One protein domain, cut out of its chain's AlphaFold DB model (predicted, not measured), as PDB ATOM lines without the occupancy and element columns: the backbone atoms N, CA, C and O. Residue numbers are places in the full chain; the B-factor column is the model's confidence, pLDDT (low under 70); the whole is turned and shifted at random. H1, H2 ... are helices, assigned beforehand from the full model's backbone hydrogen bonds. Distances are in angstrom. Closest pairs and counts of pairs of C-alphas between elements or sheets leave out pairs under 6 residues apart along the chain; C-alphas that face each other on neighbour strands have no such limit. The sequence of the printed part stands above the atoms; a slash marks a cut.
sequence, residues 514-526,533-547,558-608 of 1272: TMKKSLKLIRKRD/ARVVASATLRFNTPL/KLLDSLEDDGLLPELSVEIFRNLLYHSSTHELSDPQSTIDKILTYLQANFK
ATOM      1  N   THR A 514      27.858 -44.376 -49.465       89.69
ATOM      2  CA  THR A 514      27.489 -45.776 -49.181       89.69
ATOM      3  C   THR A 514      25.980 -45.941 -48.983       89.69
ATOM      4  O   THR A 514      25.374 -46.819 -49.602       89.69
ATOM      5  N   MET A 515      25.337 -45.041 -48.233       90.25
ATOM      6  CA  MET A 515      23.881 -45.008 -48.060       90.25
ATOM      7  C   MET A 515      23.157 -44.793 -49.392       90.25
ATOM      8  O   MET A 515      22.274 -45.567 -49.760       90.25
ATOM      9  N   LYS A 516      23.551 -43.767 -50.163       89.88
ATOM     10  CA  LYS A 516      22.944 -43.475 -51.475       89.88
ATOM     11  C   LYS A 516      23.070 -44.650 -52.446       89.88
ATOM     12  O   LYS A 516      22.132 -44.895 -53.206       89.88
ATOM     13  N   LYS A 517      24.200 -45.368 -52.428       90.44
ATOM     14  CA  LYS A 517      24.434 -46.578 -53.232       90.44
ATOM     15  C   LYS A 517      23.555 -47.738 -52.768       90.44
ATOM     16  O   LYS A 517      22.853 -48.307 -53.598       90.44
ATOM     17  N   SER A 518      23.512 -48.022 -51.467       90.88
ATOM     18  CA  SER A 518      22.703 -49.109 -50.893       90.88
ATOM     19  C   SER A 518      21.207 -48.898 -51.150       90.88
ATOM     20  O   SER A 518      20.548 -49.782 -51.687       90.88
ATOM     21  N   LEU A 519      20.683 -47.688 -50.922       90.69
ATOM     22  CA  LEU A 519      19.292 -47.342 -51.255       90.69
ATOM     23  C   LEU A 519      19.012 -47.382 -52.766       90.69
ATOM     24  O   LEU A 519      17.890 -47.670 -53.175       90.69
ATOM     25  N   LYS A 520      20.008 -47.107 -53.619       90.62
ATOM     26  CA  LYS A 520      19.874 -47.272 -55.075       90.62
ATOM     27  C   LYS A 520      19.822 -48.749 -55.478       90.62
ATOM     28  O   LYS A 520      19.098 -49.058 -56.418       90.62
ATOM     29  N   LEU A 521      20.551 -49.632 -54.791       88.12
ATOM     30  CA  LEU A 521      20.481 -51.082 -55.001       88.12
ATOM     31  C   LEU A 521      19.127 -51.633 -54.540       88.12
ATOM     32  O   LEU A 521      18.429 -52.210 -55.363       88.12
ATOM     33  N   ILE A 522      18.697 -51.337 -53.306       90.56
ATOM     34  CA  ILE A 522      17.384 -51.742 -52.750       90.56
ATOM     35  C   ILE A 522      16.220 -51.335 -53.677       90.56
ATOM     36  O   ILE A 522      15.242 -52.061 -53.814       90.56
ATOM     37  N   ARG A 523      16.334 -50.191 -54.364       87.62
ATOM     38  CA  ARG A 523      15.324 -49.693 -55.318       87.62
ATOM     39  C   ARG A 523      15.343 -50.325 -56.707       87.62
ATOM     40  O   ARG A 523      14.380 -50.124 -57.448       87.62
ATOM     41  N   LYS A 524      16.400 -51.037 -57.105       85.56
ATOM     42  CA  LYS A 524      16.422 -51.795 -58.367       85.56
ATOM     43  C   LYS A 524      15.585 -53.069 -58.179       85.56
ATOM     44  O   LYS A 524      16.139 -54.146 -57.982       85.56
ATOM     45  N   ARG A 525      14.254 -52.916 -58.225       60.91
ATOM     46  CA  ARG A 525      13.252 -53.961 -57.920       60.91
ATOM     47  C   ARG A 525      13.419 -55.273 -58.705       60.91
ATOM     48  O   ARG A 525      12.943 -56.294 -58.232       60.91
ATOM     49  N   ASP A 526      14.115 -55.259 -59.841       65.69
ATOM     50  CA  ASP A 526      14.290 -56.433 -60.708       65.69
ATOM     51  C   ASP A 526      15.402 -57.410 -60.262       65.69
ATOM     52  O   ASP A 526      15.560 -58.470 -60.868       65.69
ATOM     53  N   ALA A 533      22.516 -55.413 -49.531       90.56
ATOM     54  CA  ALA A 533      22.327 -53.963 -49.544       90.56
ATOM     55  C   ALA A 533      21.425 -53.474 -48.393       90.56
ATOM     56  O   ALA A 533      21.679 -52.402 -47.837       90.56
ATOM     57  N   ARG A 534      20.405 -54.253 -47.994       92.25
ATOM     58  CA  ARG A 534      19.554 -53.960 -46.820       92.25
ATOM     59  C   ARG A 534      20.358 -54.037 -45.512       92.25
ATOM     60  O   ARG A 534      20.268 -53.127 -44.687       92.25
ATOM     61  N   VAL A 535      21.189 -55.068 -45.355       90.38
ATOM     62  CA  VAL A 535      22.087 -55.253 -44.200       90.38
ATOM     63  C   VAL A 535      23.051 -54.064 -44.052       90.38
ATOM     64  O   VAL A 535      23.133 -53.454 -42.982       90.38
ATOM     65  N   VAL A 536      23.704 -53.649 -45.144       89.12
ATOM     66  CA  VAL A 536      24.589 -52.469 -45.157       89.12
ATOM     67  C   VAL A 536      23.830 -51.171 -44.863       89.12
ATOM     68  O   VAL A 536      24.332 -50.318 -44.126       89.12
ATOM     69  N   ALA A 537      22.626 -50.991 -45.414       90.81
ATOM     70  CA  ALA A 537      21.823 -49.799 -45.145       90.81
ATOM     71  C   ALA A 537      21.492 -49.674 -43.645       90.81
ATOM     72  O   ALA A 537      21.642 -48.586 -43.086       90.81
ATOM     73  N   SER A 538      21.146 -50.778 -42.970       90.38
ATOM     74  CA  SER A 538      20.885 -50.786 -41.520       90.38
ATOM     75  C   SER A 538      22.136 -50.396 -40.721       90.38
ATOM     76  O   SER A 538      22.085 -49.485 -39.892       90.38
ATOM     77  N   ALA A 539      23.291 -50.990 -41.047       87.19
ATOM     78  CA  ALA A 539      24.585 -50.634 -40.455       87.19
ATOM     79  C   ALA A 539      24.911 -49.135 -40.602       87.19
ATOM     80  O   ALA A 539      25.334 -48.471 -39.655       87.19
ATOM     81  N   THR A 540      24.654 -48.583 -41.788       87.06
ATOM     82  CA  THR A 540      24.953 -47.183 -42.108       87.06
ATOM     83  C   THR A 540      23.997 -46.213 -41.385       87.06
ATOM     84  O   THR A 540      24.424 -45.145 -40.946       87.06
ATOM     85  N   LEU A 541      22.721 -46.577 -41.178       85.75
ATOM     86  CA  LEU A 541      21.775 -45.787 -40.366       85.75
ATOM     87  C   LEU A 541      22.141 -45.780 -38.874       85.75
ATOM     88  O   LEU A 541      22.081 -44.723 -38.233       85.75
ATOM     89  N   ARG A 542      22.578 -46.926 -38.332       84.31
ATOM     90  CA  ARG A 542      23.076 -47.033 -36.946       84.31
ATOM     91  C   ARG A 542      24.225 -46.066 -36.682       84.31
ATOM     92  O   ARG A 542      24.240 -45.416 -35.639       84.31
ATOM     93  N   PHE A 543      25.141 -45.925 -37.641       80.94
ATOM     94  CA  PHE A 543      26.253 -44.979 -37.547       80.94
ATOM     95  C   PHE A 543      25.807 -43.510 -37.618       80.94
ATOM     96  O   PHE A 543      26.337 -42.669 -36.896       80.94
ATOM     97  N   ASN A 544      24.832 -43.183 -38.472       78.31
ATOM     98  CA  ASN A 544      24.380 -41.799 -38.651       78.31
ATOM     99  C   ASN A 544      23.617 -41.252 -37.432       78.31
ATOM    100  O   ASN A 544      23.738 -40.071 -37.120       78.31
ATOM    101  N   THR A 545      22.857 -42.097 -36.729       75.06
ATOM    102  CA  THR A 545      21.976 -41.694 -35.614       75.06
ATOM    103  C   THR A 545      22.648 -40.856 -34.497       75.06
ATOM    104  O   THR A 545      22.052 -39.863 -34.088       75.06
ATOM    105  N   PRO A 546      23.850 -41.182 -33.972       69.44
ATOM    106  CA  PRO A 546      24.500 -40.387 -32.917       69.44
ATOM    107  C   PRO A 546      25.147 -39.061 -33.372       69.44
ATOM    108  O   PRO A 546      25.637 -38.312 -32.522       69.44
ATOM    109  N   LEU A 547      25.203 -38.761 -34.674       71.19
ATOM    110  CA  LEU A 547      25.909 -37.593 -35.208       71.19
ATOM    111  C   LEU A 547      24.922 -36.630 -35.889       71.19
ATOM    112  O   LEU A 547      24.462 -36.955 -36.984       71.19
ATOM    113  N   LYS A 558      13.777 -41.309 -49.642       90.94
ATOM    114  CA  LYS A 558      14.175 -42.664 -50.052       90.94
ATOM    115  C   LYS A 558      14.012 -43.714 -48.966       90.94
ATOM    116  O   LYS A 558      13.658 -44.832 -49.322       90.94
ATOM    117  N   LEU A 559      14.283 -43.368 -47.709       91.06
ATOM    118  CA  LEU A 559      14.082 -44.244 -46.556       91.06
ATOM    119  C   LEU A 559      12.585 -44.497 -46.322       91.06
ATOM    120  O   LEU A 559      12.192 -45.637 -46.105       91.06
ATOM    121  N   LEU A 560      11.756 -43.454 -46.432       88.88
ATOM    122  CA  LEU A 560      10.301 -43.536 -46.281       88.88
ATOM    123  C   LEU A 560       9.665 -44.448 -47.346       88.88
ATOM    124  O   LEU A 560       8.947 -45.380 -46.999       88.88
ATOM    125  N   ASP A 561      10.015 -44.256 -48.620       88.88
ATOM    126  CA  ASP A 561       9.603 -45.131 -49.730       88.88
ATOM    127  C   ASP A 561      10.133 -46.579 -49.581       88.88
ATOM    128  O   ASP A 561       9.591 -47.511 -50.171       88.88
ATOM    129  N   SER A 562      11.227 -46.796 -48.836       89.81
ATOM    130  CA  SER A 562      11.754 -48.142 -48.564       89.81
ATOM    131  C   SER A 562      10.953 -48.892 -47.498       89.81
ATOM    132  O   SER A 562      11.016 -50.115 -47.477       89.81
ATOM    133  N   LEU A 563      10.164 -48.205 -46.665       89.50
ATOM    134  CA  LEU A 563       9.227 -48.835 -45.722       89.50
ATOM    135  C   LEU A 563       7.969 -49.402 -46.405       89.50
ATOM    136  O   LEU A 563       7.107 -49.951 -45.728       89.50
ATOM    137  N   GLU A 564       7.835 -49.246 -47.725       86.44
ATOM    138  CA  GLU A 564       6.773 -49.864 -48.536       86.44
ATOM    139  C   GLU A 564       7.161 -51.250 -49.081       86.44
ATOM    140  O   GLU A 564       6.414 -51.855 -49.844       86.44
ATOM    141  N   ASP A 565       8.360 -51.724 -48.749       86.00
ATOM    142  CA  ASP A 565       8.884 -53.033 -49.122       86.00
ATOM    143  C   ASP A 565       8.633 -54.015 -47.969       86.00
ATOM    144  O   ASP A 565       9.358 -54.008 -46.978       86.00
ATOM    145  N   ASP A 566       7.626 -54.885 -48.090       80.06
ATOM    146  CA  ASP A 566       7.337 -55.918 -47.077       80.06
ATOM    147  C   ASP A 566       8.508 -56.904 -46.875       80.06
ATOM    148  O   ASP A 566       8.583 -57.602 -45.865       80.06
ATOM    149  N   GLY A 567       9.458 -56.955 -47.819       83.38
ATOM    150  CA  GLY A 567      10.701 -57.716 -47.699       83.38
ATOM    151  C   GLY A 567      11.825 -56.985 -46.953       83.38
ATOM    152  O   GLY A 567      12.933 -57.531 -46.850       83.38
ATOM    153  N   LEU A 568      11.608 -55.756 -46.474       88.44
ATOM    154  CA  LEU A 568      12.617 -55.003 -45.732       88.44
ATOM    155  C   LEU A 568      12.977 -55.727 -44.428       88.44
ATOM    156  O   LEU A 568      12.125 -56.277 -43.735       88.44
ATOM    157  N   LEU A 569      14.264 -55.725 -44.074       88.38
ATOM    158  CA  LEU A 569      14.699 -56.336 -42.819       88.38
ATOM    159  C   LEU A 569      14.075 -55.567 -41.638       88.38
ATOM    160  O   LEU A 569      14.197 -54.341 -41.622       88.38
ATOM    161  N   PRO A 570      13.480 -56.232 -40.626       86.81
ATOM    162  CA  PRO A 570      12.849 -55.552 -39.487       86.81
ATOM    163  C   PRO A 570      13.782 -54.556 -38.787       86.81
ATOM    164  O   PRO A 570      13.385 -53.467 -38.378       86.81
ATOM    165  N   GLU A 571      15.066 -54.897 -38.712       85.00
ATOM    166  CA  GLU A 571      16.117 -54.038 -38.173       85.00
ATOM    167  C   GLU A 571      16.454 -52.829 -39.060       85.00
ATOM    168  O   GLU A 571      16.851 -51.789 -38.546       85.00
ATOM    169  N   LEU A 572      16.282 -52.921 -40.381       91.12
ATOM    170  CA  LEU A 572      16.382 -51.771 -41.275       91.12
ATOM    171  C   LEU A 572      15.161 -50.862 -41.089       91.12
ATOM    172  O   LEU A 572      15.343 -49.656 -40.949       91.12
ATOM    173  N   SER A 573      13.951 -51.420 -40.981       90.88
ATOM    174  CA  SER A 573      12.733 -50.654 -40.680       90.88
ATOM    175  C   SER A 573      12.870 -49.864 -39.373       90.88
ATOM    176  O   SER A 573      12.623 -48.661 -39.349       90.88
ATOM    177  N   VAL A 574      13.347 -50.505 -38.299       86.44
ATOM    178  CA  VAL A 574      13.567 -49.853 -36.994       86.44
ATOM    179  C   VAL A 574      14.590 -48.717 -37.076       86.44
ATOM    180  O   VAL A 574      14.329 -47.638 -36.544       86.44
ATOM    181  N   GLU A 575      15.727 -48.902 -37.753       89.00
ATOM    182  CA  GLU A 575      16.733 -47.833 -37.868       89.00
ATOM    183  C   GLU A 575      16.293 -46.715 -38.831       89.00
ATOM    184  O   GLU A 575      16.658 -45.557 -38.625       89.00
ATOM    185  N   ILE A 576      15.444 -47.014 -39.828       89.69
ATOM    186  CA  ILE A 576      14.764 -45.991 -40.637       89.69
ATOM    187  C   ILE A 576      13.846 -45.155 -39.747       89.69
ATOM    188  O   ILE A 576      13.982 -43.934 -39.725       89.69
ATOM    189  N   PHE A 577      12.949 -45.785 -38.981       88.31
ATOM    190  CA  PHE A 577      12.047 -45.062 -38.083       88.31
ATOM    191  C   PHE A 577      12.816 -44.228 -37.063       88.31
ATOM    192  O   PHE A 577      12.477 -43.070 -36.837       88.31
ATOM    193  N   ARG A 578      13.896 -44.770 -36.495       83.56
ATOM    194  CA  ARG A 578      14.775 -44.052 -35.567       83.56
ATOM    195  C   ARG A 578      15.394 -42.807 -36.201       83.56
ATOM    196  O   ARG A 578      15.378 -41.745 -35.583       83.56
ATOM    197  N   ASN A 579      15.906 -42.925 -37.426       84.88
ATOM    198  CA  ASN A 579      16.500 -41.808 -38.152       84.88
ATOM    199  C   ASN A 579      15.446 -40.759 -38.561       84.88
ATOM    200  O   ASN A 579      15.661 -39.568 -38.344       84.88
ATOM    201  N   LEU A 580      14.285 -41.182 -39.073       85.25
ATOM    202  CA  LEU A 580      13.186 -40.280 -39.440       85.25
ATOM    203  C   LEU A 580      12.583 -39.570 -38.216       85.25
ATOM    204  O   LEU A 580      12.322 -38.372 -38.275       85.25
ATOM    205  N   LEU A 581      12.410 -40.252 -37.081       81.88
ATOM    206  CA  LEU A 581      11.956 -39.619 -35.837       81.88
ATOM    207  C   LEU A 581      12.984 -38.612 -35.307       81.88
ATOM    208  O   LEU A 581      12.601 -37.515 -34.899       81.88
ATOM    209  N   TYR A 582      14.280 -38.936 -35.372       81.62
ATOM    210  CA  TYR A 582      15.347 -38.002 -35.008       81.62
ATOM    211  C   TYR A 582      15.286 -36.727 -35.866       81.62
ATOM    212  O   TYR A 582      15.152 -35.636 -35.311       81.62
ATOM    213  N   HIS A 583      15.244 -36.848 -37.198       78.44
ATOM    214  CA  HIS A 583      15.138 -35.687 -38.096       78.44
ATOM    215  C   HIS A 583      13.781 -34.952 -38.025       78.44
ATOM    216  O   HIS A 583      13.694 -33.765 -38.343       78.44
ATOM    217  N   SER A 584      12.715 -35.624 -37.573       77.69
ATOM    218  CA  SER A 584      11.425 -34.980 -37.277       77.69
ATOM    219  C   SER A 584      11.509 -34.119 -36.016       77.69
ATOM    220  O   SER A 584      10.896 -33.055 -35.954       77.69
ATOM    221  N   SER A 585      12.294 -34.550 -35.023       71.50
ATOM    222  CA  SER A 585      12.537 -33.782 -33.797       71.50
ATOM    223  C   SER A 585      13.477 -32.587 -34.004       71.50
ATOM    224  O   SER A 585      13.336 -31.587 -33.306       71.50
ATOM    225  N   THR A 586      14.381 -32.635 -34.994       72.62
ATOM    226  CA  THR A 586      15.273 -31.514 -35.362       72.62
ATOM    227  C   THR A 586      14.646 -30.510 -36.338       72.62
ATOM    228  O   THR A 586      15.331 -29.590 -36.770       72.62
ATOM    229  N   HIS A 587      13.343 -30.627 -36.631       61.53
ATOM    230  CA  HIS A 587      12.574 -29.751 -37.534       61.53
ATOM    231  C   HIS A 587      12.964 -29.812 -39.028       61.53
ATOM    232  O   HIS A 587      12.543 -28.957 -39.805       61.53
ATOM    233  N   GLU A 588      13.748 -30.803 -39.460       61.03
ATOM    234  CA  GLU A 588      14.270 -30.855 -40.836       61.03
ATOM    235  C   GLU A 588      13.346 -31.619 -41.810       61.03
ATOM    236  O   GLU A 588      13.458 -31.472 -43.029       61.03
ATOM    237  N   LEU A 589      12.410 -32.423 -41.290       63.47
ATOM    238  CA  LEU A 589      11.500 -33.251 -42.088       63.47
ATOM    239  C   LEU A 589      10.244 -32.509 -42.566       63.47
ATOM    240  O   LEU A 589       9.518 -31.895 -41.788       63.47
ATOM    241  N   SER A 590       9.939 -32.656 -43.857       59.72
ATOM    242  CA  SER A 590       8.769 -32.057 -44.513       59.72
ATOM    243  C   SER A 590       7.443 -32.776 -44.241       59.72
ATOM    244  O   SER A 590       6.390 -32.212 -44.524       59.72
ATOM    245  N   ASP A 591       7.479 -34.016 -43.740       76.88
ATOM    246  CA  ASP A 591       6.280 -34.809 -43.443       76.88
ATOM    247  C   ASP A 591       6.491 -35.773 -42.251       76.88
ATOM    248  O   ASP A 591       6.833 -36.949 -42.428       76.88
ATOM    249  N   PRO A 592       6.282 -35.298 -41.009       76.69
ATOM    250  CA  PRO A 592       6.252 -36.176 -39.845       76.69
ATOM    251  C   PRO A 592       5.005 -37.075 -39.814       76.69
ATOM    252  O   PRO A 592       5.029 -38.092 -39.127       76.69
ATOM    253  N   GLN A 593       3.922 -36.742 -40.534       75.25
ATOM    254  CA  GLN A 593       2.679 -37.518 -40.489       75.25
ATOM    255  C   GLN A 593       2.859 -38.869 -41.179       75.25
ATOM    256  O   GLN A 593       2.629 -39.895 -40.546       75.25
ATOM    257  N   SER A 594       3.386 -38.888 -42.407       81.00
ATOM    258  CA  SER A 594       3.671 -40.145 -43.112       81.00
ATOM    259  C   SER A 594       4.662 -41.035 -42.345       81.00
ATOM    260  O   SER A 594       4.518 -42.256 -42.328       81.00
ATOM    261  N   THR A 595       5.613 -40.448 -41.606       81.44
ATOM    262  CA  THR A 595       6.504 -41.224 -40.719       81.44
ATOM    263  C   THR A 595       5.717 -41.939 -39.611       81.44
ATOM    264  O   THR A 595       5.934 -43.128 -39.380       81.44
ATOM    265  N   ILE A 596       4.782 -41.249 -38.946       77.94
ATOM    266  CA  ILE A 596       3.920 -41.828 -37.899       77.94
ATOM    267  C   ILE A 596       3.002 -42.902 -38.488       77.94
ATOM    268  O   ILE A 596       2.894 -43.986 -37.918       77.94
ATOM    269  N   ASP A 597       2.386 -42.638 -39.637       78.81
ATOM    270  CA  ASP A 597       1.453 -43.564 -40.282       78.81
ATOM    271  C   ASP A 597       2.165 -44.870 -40.682       78.81
ATOM    272  O   ASP A 597       1.641 -45.965 -40.452       78.81
ATOM    273  N   LYS A 598       3.410 -44.789 -41.182       82.44
ATOM    274  CA  LYS A 598       4.254 -45.969 -41.443       82.44
ATOM    275  C   LYS A 598       4.668 -46.693 -40.153       82.44
ATOM    276  O   LYS A 598       4.693 -47.922 -40.157       82.44
ATOM    277  N   ILE A 599       4.937 -45.986 -39.046       81.75
ATOM    278  CA  ILE A 599       5.185 -46.616 -37.731       81.75
ATOM    279  C   ILE A 599       3.944 -47.380 -37.266       81.75
ATOM    280  O   ILE A 599       4.059 -48.548 -36.909       81.75
ATOM    281  N   LEU A 600       2.762 -46.760 -37.288       74.62
ATOM    282  CA  LEU A 600       1.512 -47.400 -36.868       74.62
ATOM    283  C   LEU A 600       1.195 -48.626 -37.734       74.62
ATOM    284  O   LEU A 600       0.887 -49.683 -37.187       74.62
ATOM    285  N   THR A 601       1.382 -48.522 -39.054       79.69
ATOM    286  CA  THR A 601       1.259 -49.649 -39.997       79.69
ATOM    287  C   THR A 601       2.223 -50.787 -39.637       79.69
ATOM    288  O   THR A 601       1.820 -51.946 -39.541       79.69
ATOM    289  N   TYR A 602       3.494 -50.472 -39.365       82.50
ATOM    290  CA  TYR A 602       4.500 -51.462 -38.975       82.50
ATOM    291  C   TYR A 602       4.185 -52.118 -37.622       82.50
ATOM    292  O   TYR A 602       4.305 -53.338 -37.488       82.50
ATOM    293  N   LEU A 603       3.741 -51.344 -36.626       75.12
ATOM    294  CA  LEU A 603       3.305 -51.876 -35.333       75.12
ATOM    295  C   LEU A 603       2.093 -52.803 -35.512       75.12
ATOM    296  O   LEU A 603       2.111 -53.924 -35.009       75.12
ATOM    297  N   GLN A 604       1.087 -52.390 -36.286       71.38
ATOM    298  CA  GLN A 604      -0.106 -53.188 -36.590       71.38
ATOM    299  C   GLN A 604       0.234 -54.522 -37.274       71.38
ATOM    300  O   GLN A 604      -0.342 -55.554 -36.927       71.38
ATOM    301  N   ALA A 605       1.190 -54.520 -38.208       75.12
ATOM    302  CA  ALA A 605       1.646 -55.733 -38.878       75.12
ATOM    303  C   ALA A 605       2.382 -56.701 -37.927       75.12
ATOM    304  O   ALA A 605       2.187 -57.915 -38.024       75.12
ATOM    305  N   ASN A 606       3.191 -56.179 -36.993       73.56
ATOM    306  CA  ASN A 606       4.165 -56.971 -36.228       73.56
ATOM    307  C   ASN A 606       3.782 -57.282 -34.757       73.56
ATOM    308  O   ASN A 606       4.345 -58.207 -34.179       73.56
ATOM    309  N   PHE A 607       2.837 -56.570 -34.123       69.38
ATOM    310  CA  PHE A 607       2.553 -56.674 -32.670       69.38
ATOM    311  C   PHE A 607       1.351 -57.574 -32.300       69.38
ATOM    312  O   PHE A 607       0.616 -57.302 -31.350       69.38
ATOM    313  N   LYS A 608       1.126 -58.677 -33.023       61.59
ATOM    314  CA  LYS A 608      -0.124 -59.460 -32.928       61.59
ATOM    315  C   LYS A 608      -0.364 -60.254 -31.614       61.59
ATOM    316  O   LYS A 608      -1.450 -60.813 -31.490       61.59
TER     317      LYS A 608
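Overview. This is residues 514 to 526, 533 to 547 and 558 to 608 of the 1272 residues of the protein "Urb2/Npa2 family-domain-containing protein" of Crucibulum laeve (UniProt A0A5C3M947). Four helices make a curved row, H1, H2, H4, H5, and short H3 sits inside its curve; H4 and H5 form a hairpin. The printed part has 79 residues with five named helices, H1 to H5 along the chain, and no named strand: all helix. It is compact, radius of gyration of the C-alphas 12.3 A, spanning 33 by 29 by 19 A.

Arrangement. Start at H1, residues 514 to 522: it touches H2, residues 533 to 544, closest C-alphas Ser 518 and Ala 533, 5.1 A, opposite ways at a shallow tilt of 32 degrees, only just short of steep. H1 only just touches H3, residues 558 to 562, with 3 pairs of C-alphas within 8 A, the closest Leu 519 and Lys 558, 7.0 A. H2 touches H4, residues 570 to 585, closest C-alphas Ser 538 and Leu 572, 4.6 A, the same way at 35.3 degrees, only just steep. Residues 577 to 584 alone of H4 touch H5, residues 592 to 606, closest C-alphas Ser 584 and Pro 592, 5.9 A, opposite ways at a shallow 26 degrees. In H1 to H5 every O i to N i+4 pair is within hydrogen-bond range.

Along the chain. Find C-alpha 514 at (27.489, -45.776, -49.181), where H1 begins, 12.3 A long. H2 measures 16.5 A, H3 6.2 A, H4 22.5 A and H5 21.2 A, ending at C-alpha 606, (4.165, -56.971, -36.228).

Size, cuts and confidence. The farthest C-alphas, Asp 526 and Thr 586, are 35.6 A apart. Cuts leave gaps of 14.0 A between C-alphas 526 and 533 and 19.6 A between 547 and 558. The links H3 to H4 and H4 to H5 are short. Look for pLDDT under 70 at residues 525 to 526, 546, 587 to 590 and 607 to 608.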